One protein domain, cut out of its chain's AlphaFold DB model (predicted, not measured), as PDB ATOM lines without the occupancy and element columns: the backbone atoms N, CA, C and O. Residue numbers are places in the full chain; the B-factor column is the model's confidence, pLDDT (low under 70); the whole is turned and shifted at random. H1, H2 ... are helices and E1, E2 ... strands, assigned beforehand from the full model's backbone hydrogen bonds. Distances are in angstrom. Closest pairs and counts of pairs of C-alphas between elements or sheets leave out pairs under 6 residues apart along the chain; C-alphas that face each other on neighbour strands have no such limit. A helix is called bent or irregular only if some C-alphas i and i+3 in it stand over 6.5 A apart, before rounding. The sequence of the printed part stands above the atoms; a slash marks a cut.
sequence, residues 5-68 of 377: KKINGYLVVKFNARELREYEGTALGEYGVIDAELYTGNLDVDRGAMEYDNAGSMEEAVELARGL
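Overview. This is residues 5 to 68 of the 377 residues of an uncharacterized protein of Pseudoflavonifractor sp. AF19-9AC (UniProt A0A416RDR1). A small twisted sheet of four strands has the helix H3 lying along one face, over the inner strands E2 and E3, while the short helix H2 stands up from the opposite face near E3 and E4. The third helix, H1, lies off the sheet, beyond the end of E2, and with the loop after it makes one end of the longest axis. The 64 printed residues hold three named helices and four named strands, along the chain E1, E2, H1, E3, H2, E4, H3; the sheet's order is E1, E2, E3, E4, all antiparallel, and the class is mixed, helices and strands. The whole is compact, with a radius of gyration of the C-alphas of 10.7 A and spans of 30 by 22 by 15 A.

Along the chain. Strand E1 is residues 5 to 7, beginning at C-alpha 5 at (303.186, 268.839, 288.843). Strand E2 is residues 10 to 14, 13.1 A long, and helix H1 is residues 17 to 22. Strand E3, residues 31 to 35, is 13.7 A long, with C-alpha 31 at (301.561, 258.175, 288.078). Helix H2, residues 43 to 49, is neither bent nor irregular, but only just: C-alphas 45 and 48 are 6.0 A apart. Strand E4, residues 50 to 55, is 11.3 A long. Helix H3, residues 58 to 66, is 12.3 A long and ends at C-alpha 66 at (299.912, 266.421, 299.840).

Arrangement. E1 and E2 form a hairpin, antiparallel at 153 degrees, with N 7 and O 10 2.8 A apart. E2 and E3 are antiparallel at 153 degrees, with N 11 and O 34 2.7 A apart. E3 and E4 are antiparallel at 166 degrees, with N 33 and O 52 2.8 A apart. E1 and E4 are the edge strands. The sheet is only just strongly twisted, its C-alphas lying up to 4.3 A off the best plane. H3 is on the sheet at a height of 7.5 A and runs along the strands, at 14 degrees to E3 on the local plane; the closest C-alphas of H3 and E2 are those of Ala 65 and Tyr 10, 6.2 A apart. H2 is on the opposite face at a height of 5.9 A and stands up from the sheet, its line rising 63 degrees; its closest C-alpha pair with E3 is Ala 49 and Ile 34, 6.5 A. H1 is not on the sheet; H1 and H2 are close but not clearly touching, their closest C-alphas, Glu 19 and Leu 43, 7.6 A apart. H1 and H3 are apart. In H1 and H3 each O i to N i+4 pair is within hydrogen-bond range; in H2 1 of 3 is, beside 3 of 4 O i to N i+3 pairs.

Size, cuts and confidence. The two C-alphas farthest apart are those of Asn 8 and Gly 25, 30.2 A. The printed part has no cut and no long link; the links H1 to E3 and E3 to H2 are short, with 8 and 7 residues. The mean pLDDT of the printed part is 83.9, and residue 8 alone is under 70.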
ATOM      1  N   LYS A   5     303.743 267.818 287.945       76.38
ATOM      2  CA  LYS A   5     303.186 268.839 288.843       76.38
ATOM      3  C   LYS A   5     303.946 268.811 290.168       76.38
ATOM      4  O   LYS A   5     304.065 267.743 290.754       76.38
ATOM      5  N   LYS A   6     304.448 269.963 290.623       79.12
ATOM      6  CA  LYS A   6     305.132 270.098 291.919       79.12
ATOM      7  C   LYS A   6     304.119 270.406 293.025       79.12
ATOM      8  O   LYS A   6     303.271 271.277 292.827       79.12
ATOM      9  N   ILE A   7     304.189 269.681 294.140       78.12
ATOM     10  CA  ILE A   7     303.313 269.799 295.315       78.12
ATOM     11  C   ILE A   7     304.152 269.503 296.562       78.12
ATOM     12  O   ILE A   7     304.729 268.427 296.625       78.12
ATOM     13  N   ASN A   8     304.217 270.436 297.519       69.44
ATOM     14  CA  ASN A   8     304.909 270.279 298.813       69.44
ATOM     15  C   ASN A   8     306.315 269.655 298.699       69.44
ATOM     16  O   ASN A   8     306.599 268.652 299.330       69.44
ATOM     17  N   GLY A   9     307.174 270.173 297.815       71.44
ATOM     18  CA  GLY A   9     308.520 269.611 297.601       71.44
ATOM     19  C   GLY A   9     308.579 268.362 296.706       71.44
ATOM     20  O   GLY A   9     309.605 268.129 296.079       71.44
ATOM     21  N   TYR A  10     307.470 267.649 296.500       83.25
ATOM     22  CA  TYR A  10     307.389 266.452 295.656       83.25
ATOM     23  C   TYR A  10     306.923 266.743 294.220       83.25
ATOM     24  O   TYR A  10     306.208 267.706 293.930       83.25
ATOM     25  N   LEU A  11     307.311 265.871 293.292       87.38
ATOM     26  CA  LEU A  11     306.899 265.850 291.894       87.38
ATOM     27  C   LEU A  11     305.941 264.689 291.642       87.38
ATOM     28  O   LEU A  11     306.301 263.524 291.777       87.38
ATOM     29  N   VAL A  12     304.738 265.018 291.173       88.38
ATOM     30  CA  VAL A  12     303.802 264.055 290.589       88.38
ATOM     31  C   VAL A  12     304.165 263.868 289.121       88.38
ATOM     32  O   VAL A  12     304.048 264.804 288.323       88.38
ATOM     33  N   VAL A  13     304.605 262.668 288.760       88.69
ATOM     34  CA  VAL A  13     305.165 262.327 287.451       88.69
ATOM     35  C   VAL A  13     304.240 261.357 286.726       88.69
ATOM     36  O   VAL A  13     303.918 260.299 287.250       88.69
ATOM     37  N   LYS A  14     303.837 261.685 285.491       89.69
ATOM     38  CA  LYS A  14     303.100 260.750 284.626       89.69
ATOM     39  C   LYS A  14     304.053 259.831 283.856       89.69
ATOM     40  O   LYS A  14     304.896 260.337 283.106       89.69
ATOM     41  N   PHE A  15     303.856 258.516 283.949       87.69
ATOM     42  CA  PHE A  15     304.593 257.541 283.141       87.69
ATOM     43  C   PHE A  15     304.044 257.469 281.712       87.69
ATOM     44  O   PHE A  15     302.844 257.592 281.457       87.69
ATOM     45  N   ASN A  16     304.933 257.292 280.737       86.31
ATOM     46  CA  ASN A  16     304.547 257.162 279.338       86.31
ATOM     47  C   ASN A  16     304.149 255.718 279.016       86.31
ATOM     48  O   ASN A  16     304.645 254.763 279.603       86.31
ATOM     49  N   ALA A  17     303.341 255.535 277.968       83.38
ATOM     50  CA  ALA A  17     302.858 254.216 277.549       83.38
ATOM     51  C   ALA A  17     303.967 253.197 277.213       83.38
ATOM     52  O   ALA A  17     303.709 251.998 277.194       83.38
ATOM     53  N   ARG A  18     305.186 253.654 276.897       84.56
ATOM     54  CA  ARG A  18     306.346 252.775 276.701       84.56
ATOM     55  C   ARG A  18     306.850 252.207 278.030       84.56
ATOM     56  O   ARG A  18     307.020 251.002 278.123       84.56
ATOM     57  N   GLU A  19     307.019 253.068 279.027       82.62
ATOM     58  CA  GLU A  19     307.491 252.717 280.370       82.62
ATOM     59  C   GLU A  19     306.501 251.766 281.054       82.62
ATOM     60  O   GLU A  19     306.897 250.742 281.596       82.62
ATOM     61  N   LEU A  20     305.197 252.026 280.903       84.31
ATOM     62  CA  LEU A  20     304.139 251.146 281.415       84.31
ATOM     63  C   LEU A  20     304.166 249.736 280.802       84.31
ATOM     64  O   LEU A  20     303.839 248.773 281.484       84.31
ATOM     65  N   ARG A  21     304.558 249.603 279.526       83.62
ATOM     66  CA  ARG A  21     304.706 248.291 278.870       83.62
ATOM     67  C   ARG A  21     305.991 247.580 279.272       83.62
ATOM     68  O   ARG A  21     305.991 246.368 279.430       83.62
ATOM     69  N   GLU A  22     307.089 248.319 279.406       84.31
ATOM     70  CA  GLU A  22     308.377 247.758 279.837       84.31
ATOM     71  C   GLU A  22     308.299 247.227 281.279       84.31
ATOM     72  O   GLU A  22     308.933 246.225 281.599       84.31
ATOM     73  N   TYR A  23     307.449 247.839 282.105       81.06
ATOM     74  CA  TYR A  23     307.192 247.460 283.494       81.06
ATOM     75  C   TYR A  23     305.845 246.748 283.708       81.06
ATOM     76  O   TYR A  23     305.341 246.670 284.837       81.06
ATOM     77  N   GLU A  24     305.264 246.191 282.643       76.19
ATOM     78  CA  GLU A  24     303.998 245.462 282.700       76.19
ATOM     79  C   GLU A  24     304.121 244.243 283.636       76.19
ATOM     80  O   GLU A  24     305.041 243.433 283.527       76.19
ATOM     81  N   GLY A  25     303.208 244.135 284.607       75.44
ATOM     82  CA  GLY A  25     303.247 243.101 285.648       75.44
ATOM     83  C   GLY A  25     303.972 243.495 286.942       75.44
ATOM     84  O   GLY A  25     304.003 242.690 287.870       75.44
ATOM     85  N   THR A  26     304.501 244.721 287.057       73.25
ATOM     86  CA  THR A  26     305.241 245.178 288.258       73.25
ATOM     87  C   THR A  26     304.461 246.115 289.193       73.25
ATOM     88  O   THR A  26     305.076 246.876 289.931       73.25
ATOM     89  N   ALA A  27     303.121 246.063 289.192       80.88
ATOM     90  CA  ALA A  27     302.225 246.913 290.005       80.88
ATOM     91  C   ALA A  27     302.406 248.441 289.833       80.88
ATOM     92  O   ALA A  27     301.857 249.216 290.612       80.88
ATOM     93  N   LEU A  28     303.133 248.863 288.794       86.19
ATOM     94  CA  LEU A  28     303.342 250.263 288.446       86.19
ATOM     95  C   LEU A  28     302.014 250.904 288.008       86.19
ATOM     96  O   LEU A  28     301.303 250.352 287.163       86.19
ATOM     97  N   GLY A  29     301.692 252.058 288.590       86.00
ATOM     98  CA  GLY A  29     300.502 252.848 288.274       86.00
ATOM     99  C   GLY A  29     300.696 253.707 287.026       86.00
ATOM    100  O   GLY A  29     301.689 253.582 286.320       86.00
ATOM    101  N   GLU A  30     299.763 254.618 286.746       87.44
ATOM    102  CA  GLU A  30     299.936 255.627 285.688       87.44
ATOM    103  C   GLU A  30     300.795 256.821 286.139       87.44
ATOM    104  O   GLU A  30     301.367 257.533 285.300       87.44
ATOM    105  N   TYR A  31     300.877 257.047 287.454       89.50
ATOM    106  CA  TYR A  31     301.561 258.175 288.078       89.50
ATOM    107  C   TYR A  31     302.444 257.719 289.243       89.50
ATOM    108  O   TYR A  31     302.114 256.767 289.950       89.50
ATOM    109  N   GLY A  32     303.538 258.446 289.463       89.56
ATOM    110  CA  GLY A  32     304.393 258.310 290.639       89.56
ATOM    111  C   GLY A  32     304.624 259.645 291.346       89.56
ATOM    112  O   GLY A  32     304.423 260.709 290.755       89.56
ATOM    113  N   VAL A  33     305.043 259.582 292.605       89.56
ATOM    114  CA  VAL A  33     305.399 260.713 293.465       89.56
ATOM    115  C   VAL A  33     306.842 260.519 293.922       89.56
ATOM    116  O   VAL A  33     307.181 259.480 294.483       89.56
ATOM    117  N   ILE A  34     307.692 261.504 293.656       88.44
ATOM    118  CA  ILE A  34     309.126 261.488 293.983       88.44
ATOM    119  C   ILE A  34     309.544 262.854 294.502       88.44
ATOM    120  O   ILE A  34     308.990 263.860 294.061       88.44
ATOM    121  N   ASP A  35     310.503 262.908 295.421       84.88
ATOM    122  CA  ASP A  35     311.087 264.178 295.850       84.88
ATOM    123  C   ASP A  35     311.654 264.939 294.635       84.88
ATOM    124  O   ASP A  35     312.292 264.351 293.753       84.88
ATOM    125  N   ALA A  36     311.393 266.246 294.555       82.00
ATOM    126  CA  ALA A  36     311.887 267.063 293.457       82.00
ATOM    127  C   ALA A  36     313.414 267.041 293.314       82.00
ATOM    128  O   ALA A  36     313.900 267.163 292.189       82.00
ATOM    129  N   GLU A  37     314.156 266.875 294.408       81.44
ATOM    130  CA  GLU A  37     315.621 266.856 294.397       81.44
ATOM    131  C   GLU A  37     316.200 265.519 293.926       81.44
ATOM    132  O   GLU A  37     317.291 265.475 293.357       81.44
ATOM    133  N   LEU A  38     315.452 264.426 294.108       82.88
ATOM    134  CA  LEU A  38     315.878 263.073 293.738       82.88
ATOM    135  C   LEU A  38     315.460 262.675 292.317       82.88
ATOM    136  O   LEU A  38     315.845 261.613 291.827       82.88
ATOM    137  N   TYR A  39     314.686 263.516 291.630       84.88
ATOM    138  CA  TYR A  39     314.184 263.216 290.296       84.88
ATOM    139  C   TYR A  39     315.261 263.348 289.212       84.88
ATOM    140  O   TYR A  39     315.695 264.446 288.858       84.88
ATOM    141  N   THR A  40     315.631 262.222 288.600       83.19
ATOM    142  CA  THR A  40     316.631 262.164 287.520       83.19
ATOM    143  C   THR A  40     316.003 262.119 286.127       83.19
ATOM    144  O   THR A  40     316.663 262.409 285.127       83.19
ATOM    145  N   GLY A  41     314.718 261.763 286.033       82.12
ATOM    146  CA  GLY A  41     313.990 261.628 284.771       82.12
ATOM    147  C   GLY A  41     314.167 260.277 284.076       82.12
ATOM    148  O   GLY A  41     313.608 260.089 282.992       82.12
ATOM    149  N   ASN A  42     314.896 259.339 284.683       84.12
ATOM    150  CA  ASN A  42     315.022 257.957 284.231       84.12
ATOM    151  C   ASN A  42     314.268 257.024 285.190       84.12
ATOM    152  O   ASN A  42     314.658 256.901 286.344       84.12
ATOM    153  N   LEU A  43     313.229 256.328 284.705       83.00
ATOM    154  CA  LEU A  43     312.383 255.479 285.556       83.00
ATOM    155  C   LEU A  43     313.167 254.379 286.284       83.00
ATOM    156  O   LEU A  43     312.844 254.077 287.426       83.00
ATOM    157  N   ASP A  44     314.205 253.818 285.663       83.12
ATOM    158  CA  ASP A  44     314.998 252.733 286.256       83.12
ATOM    159  C   ASP A  44     315.732 253.183 287.531       83.12
ATOM    160  O   ASP A  44     315.990 252.379 288.424       83.12
ATOM    161  N   VAL A  45     316.060 254.476 287.607       82.94
ATOM    162  CA  VAL A  45     316.723 255.112 288.753       82.94
ATOM    163  C   VAL A  45     315.680 255.717 289.687       82.94
ATOM    164  O   VAL A  45     315.699 255.462 290.888       82.94
ATOM    165  N   ASP A  46     314.733 256.467 289.118       85.75
ATOM    166  CA  ASP A  46     313.709 257.204 289.854       85.75
ATOM    167  C   ASP A  46     312.805 256.262 290.660       85.75
ATOM    168  O   ASP A  46     312.405 256.605 291.765       85.75
ATOM    169  N   ARG A  47     312.494 255.062 290.146       83.19
ATOM    170  CA  ARG A  47     311.572 254.130 290.813       83.19
ATOM    171  C   ARG A  47     312.038 253.735 292.214       83.19
ATOM    172  O   ARG A  47     311.211 253.592 293.103       83.19
ATOM    173  N   GLY A  48     313.345 253.570 292.418       82.50
ATOM    174  CA  GLY A  48     313.898 253.233 293.734       82.50
ATOM    175  C   GLY A  48     313.842 254.381 294.745       82.50
ATOM    176  O   GLY A  48     313.996 254.133 295.935       82.50
ATOM    177  N   ALA A  49     313.627 255.610 294.272       85.06
ATOM    178  CA  ALA A  49     313.539 256.830 295.071       85.06
ATOM    179  C   ALA A  49     312.113 257.417 295.109       85.06
ATOM    180  O   ALA A  49     311.905 258.491 295.665       85.06
ATOM    181  N   MET A  50     311.134 256.747 294.491       88.12
ATOM    182  CA  MET A  50     309.732 257.157 294.536       88.12
ATOM    183  C   MET A  50     309.111 256.778 295.874       88.12
ATOM    184  O   MET A  50     309.191 255.629 296.297       88.12
ATOM    185  N   GLU A  51     308.405 257.731 296.473       87.62
ATOM    186  CA  GLU A  51     307.567 257.485 297.649       87.62
ATOM    187  C   GLU A  51     306.326 256.669 297.270       87.62
ATOM    188  O   GLU A  51     305.882 255.792 298.008       87.62
ATOM    189  N   TYR A  52     305.791 256.920 296.070       88.94
ATOM    190  CA  TYR A  52     304.669 256.176 295.506       88.94
ATOM    191  C   TYR A  52     304.887 255.949 294.010       88.94
ATOM    192  O   TYR A  52     305.122 256.903 293.273       88.94
ATOM    193  N   ASP A  53     304.773 254.709 293.529       88.38
ATOM    194  CA  ASP A  53     304.923 254.353 292.105       88.38
ATOM    195  C   ASP A  53     303.657 253.711 291.499       88.38
ATOM    196  O   ASP A  53     303.619 253.367 290.316       88.38
ATOM    197  N   ASN A  54     302.595 253.567 292.293       88.44
ATOM    198  CA  ASN A  54     301.420 252.752 291.985       88.44
ATOM    199  C   ASN A  54     300.111 253.546 291.807       88.44
ATOM    200  O   ASN A  54     299.044 252.937 291.718       88.44
ATOM    201  N   ALA A  55     300.159 254.879 291.730       89.25
ATOM    202  CA  ALA A  55     298.950 255.697 291.641       89.25
ATOM    203  C   ALA A  55     298.257 255.535 290.275       89.25
ATOM    204  O   ALA A  55     298.868 255.702 289.214       89.25
ATOM    205  N   GLY A  56     296.959 255.224 290.290       84.81
ATOM    206  CA  GLY A  56     296.170 254.961 289.084       84.81
ATOM    207  C   GLY A  56     295.623 256.222 288.413       84.81
ATOM    208  O   GLY A  56     295.216 256.176 287.255       84.81
ATOM    209  N   SER A  57     295.616 257.356 289.119       87.94
ATOM    210  CA  SER A  57     295.117 258.640 288.615       87.94
ATOM    211  C   SER A  57     295.958 259.824 289.094       87.94
ATOM    212  O   SER A  57     296.713 259.729 290.063       87.94
ATOM    213  N   MET A  58     295.817 260.964 288.411       84.81
ATOM    214  CA  MET A  58     296.506 262.197 288.795       84.81
ATOM    215  C   MET A  58     296.020 262.688 290.160       84.81
ATOM    216  O   MET A  58     296.820 263.130 290.974       84.81
ATOM    217  N   GLU A  59     294.713 262.634 290.400       84.62
ATOM    218  CA  GLU A  59     294.077 263.092 291.632       84.62
ATOM    219  C   GLU A  59     294.569 262.287 292.839       84.62
ATOM    220  O   GLU A  59     294.923 262.871 293.859       84.62
ATOM    221  N   GLU A  60     294.676 260.967 292.690       87.69
ATOM    222  CA  GLU A  60     295.239 260.075 293.708       87.69
ATOM    223  C   GLU A  60     296.706 260.410 294.010       87.69
ATOM    224  O   GLU A  60     297.066 260.602 295.168       87.69
ATOM    225  N   ALA A  61     297.540 260.583 292.979       86.81
ATOM    226  CA  ALA A  61     298.948 260.943 293.162       86.81
ATOM    227  C   ALA A  61     299.133 262.327 293.814       86.81
ATOM    228  O   ALA A  61     300.079 262.548 294.566       86.81
ATOM    229  N   VAL A  62     298.224 263.268 293.543       84.88
ATOM    230  CA  VAL A  62     298.222 264.606 294.152       84.88
ATOM    231  C   VAL A  62     297.885 264.549 295.640       84.88
ATOM    232  O   VAL A  62     298.533 265.242 296.419       84.88
ATOM    233  N   GLU A  63     296.898 263.750 296.042       84.69
ATOM    234  CA  GLU A  63     296.557 263.582 297.459       84.69
ATOM    235  C   GLU A  63     297.673 262.862 298.224       84.69
ATOM    236  O   GLU A  63     298.025 263.287 299.323       84.69
ATOM    237  N   LEU A  64     298.301 261.851 297.613       85.94
ATOM    238  CA  LEU A  64     299.479 261.190 298.180       85.94
ATOM    239  C   LEU A  64     300.634 262.179 298.390       85.94
ATOM    240  O   LEU A  64     301.208 262.214 299.471       85.94
ATOM    241  N   ALA A  65     300.918 263.039 297.406       83.94
ATOM    242  CA  ALA A  65     301.950 264.070 297.526       83.94
ATOM    243  C   ALA A  65     301.625 265.142 298.584       83.94
ATOM    244  O   ALA A  65     302.529 265.665 299.221       83.94
ATOM    245  N   ARG A  66     300.344 265.478 298.788       81.44
ATOM    246  CA  ARG A  66     299.912 266.421 299.840       81.44
ATOM    247  C   ARG A  66     300.034 265.845 301.246       81.44
ATOM    248  O   ARG A  66     300.218 266.612 302.182       81.44
ATOM    249  N   GLY A  67     299.872 264.530 301.384       78.00
ATOM    250  CA  GLY A  67     300.006 263.821 302.656       78.00
ATOM    251  C   GLY A  67     301.453 263.599 303.099       78.00
ATOM    252  O   GLY A  67     301.660 263.088 304.195       78.00
ATOM    253  N   LEU A  68     302.435 263.955 302.264       78.44
ATOM    254  CA  LEU A  68     303.852 263.922 302.606       78.44
ATOM    255  C   LEU A  68     304.276 265.289 303.159       78.44
ATOM    256  O   LEU A  68     304.100 266.317 302.503       78.44
TER     257      LEU A  68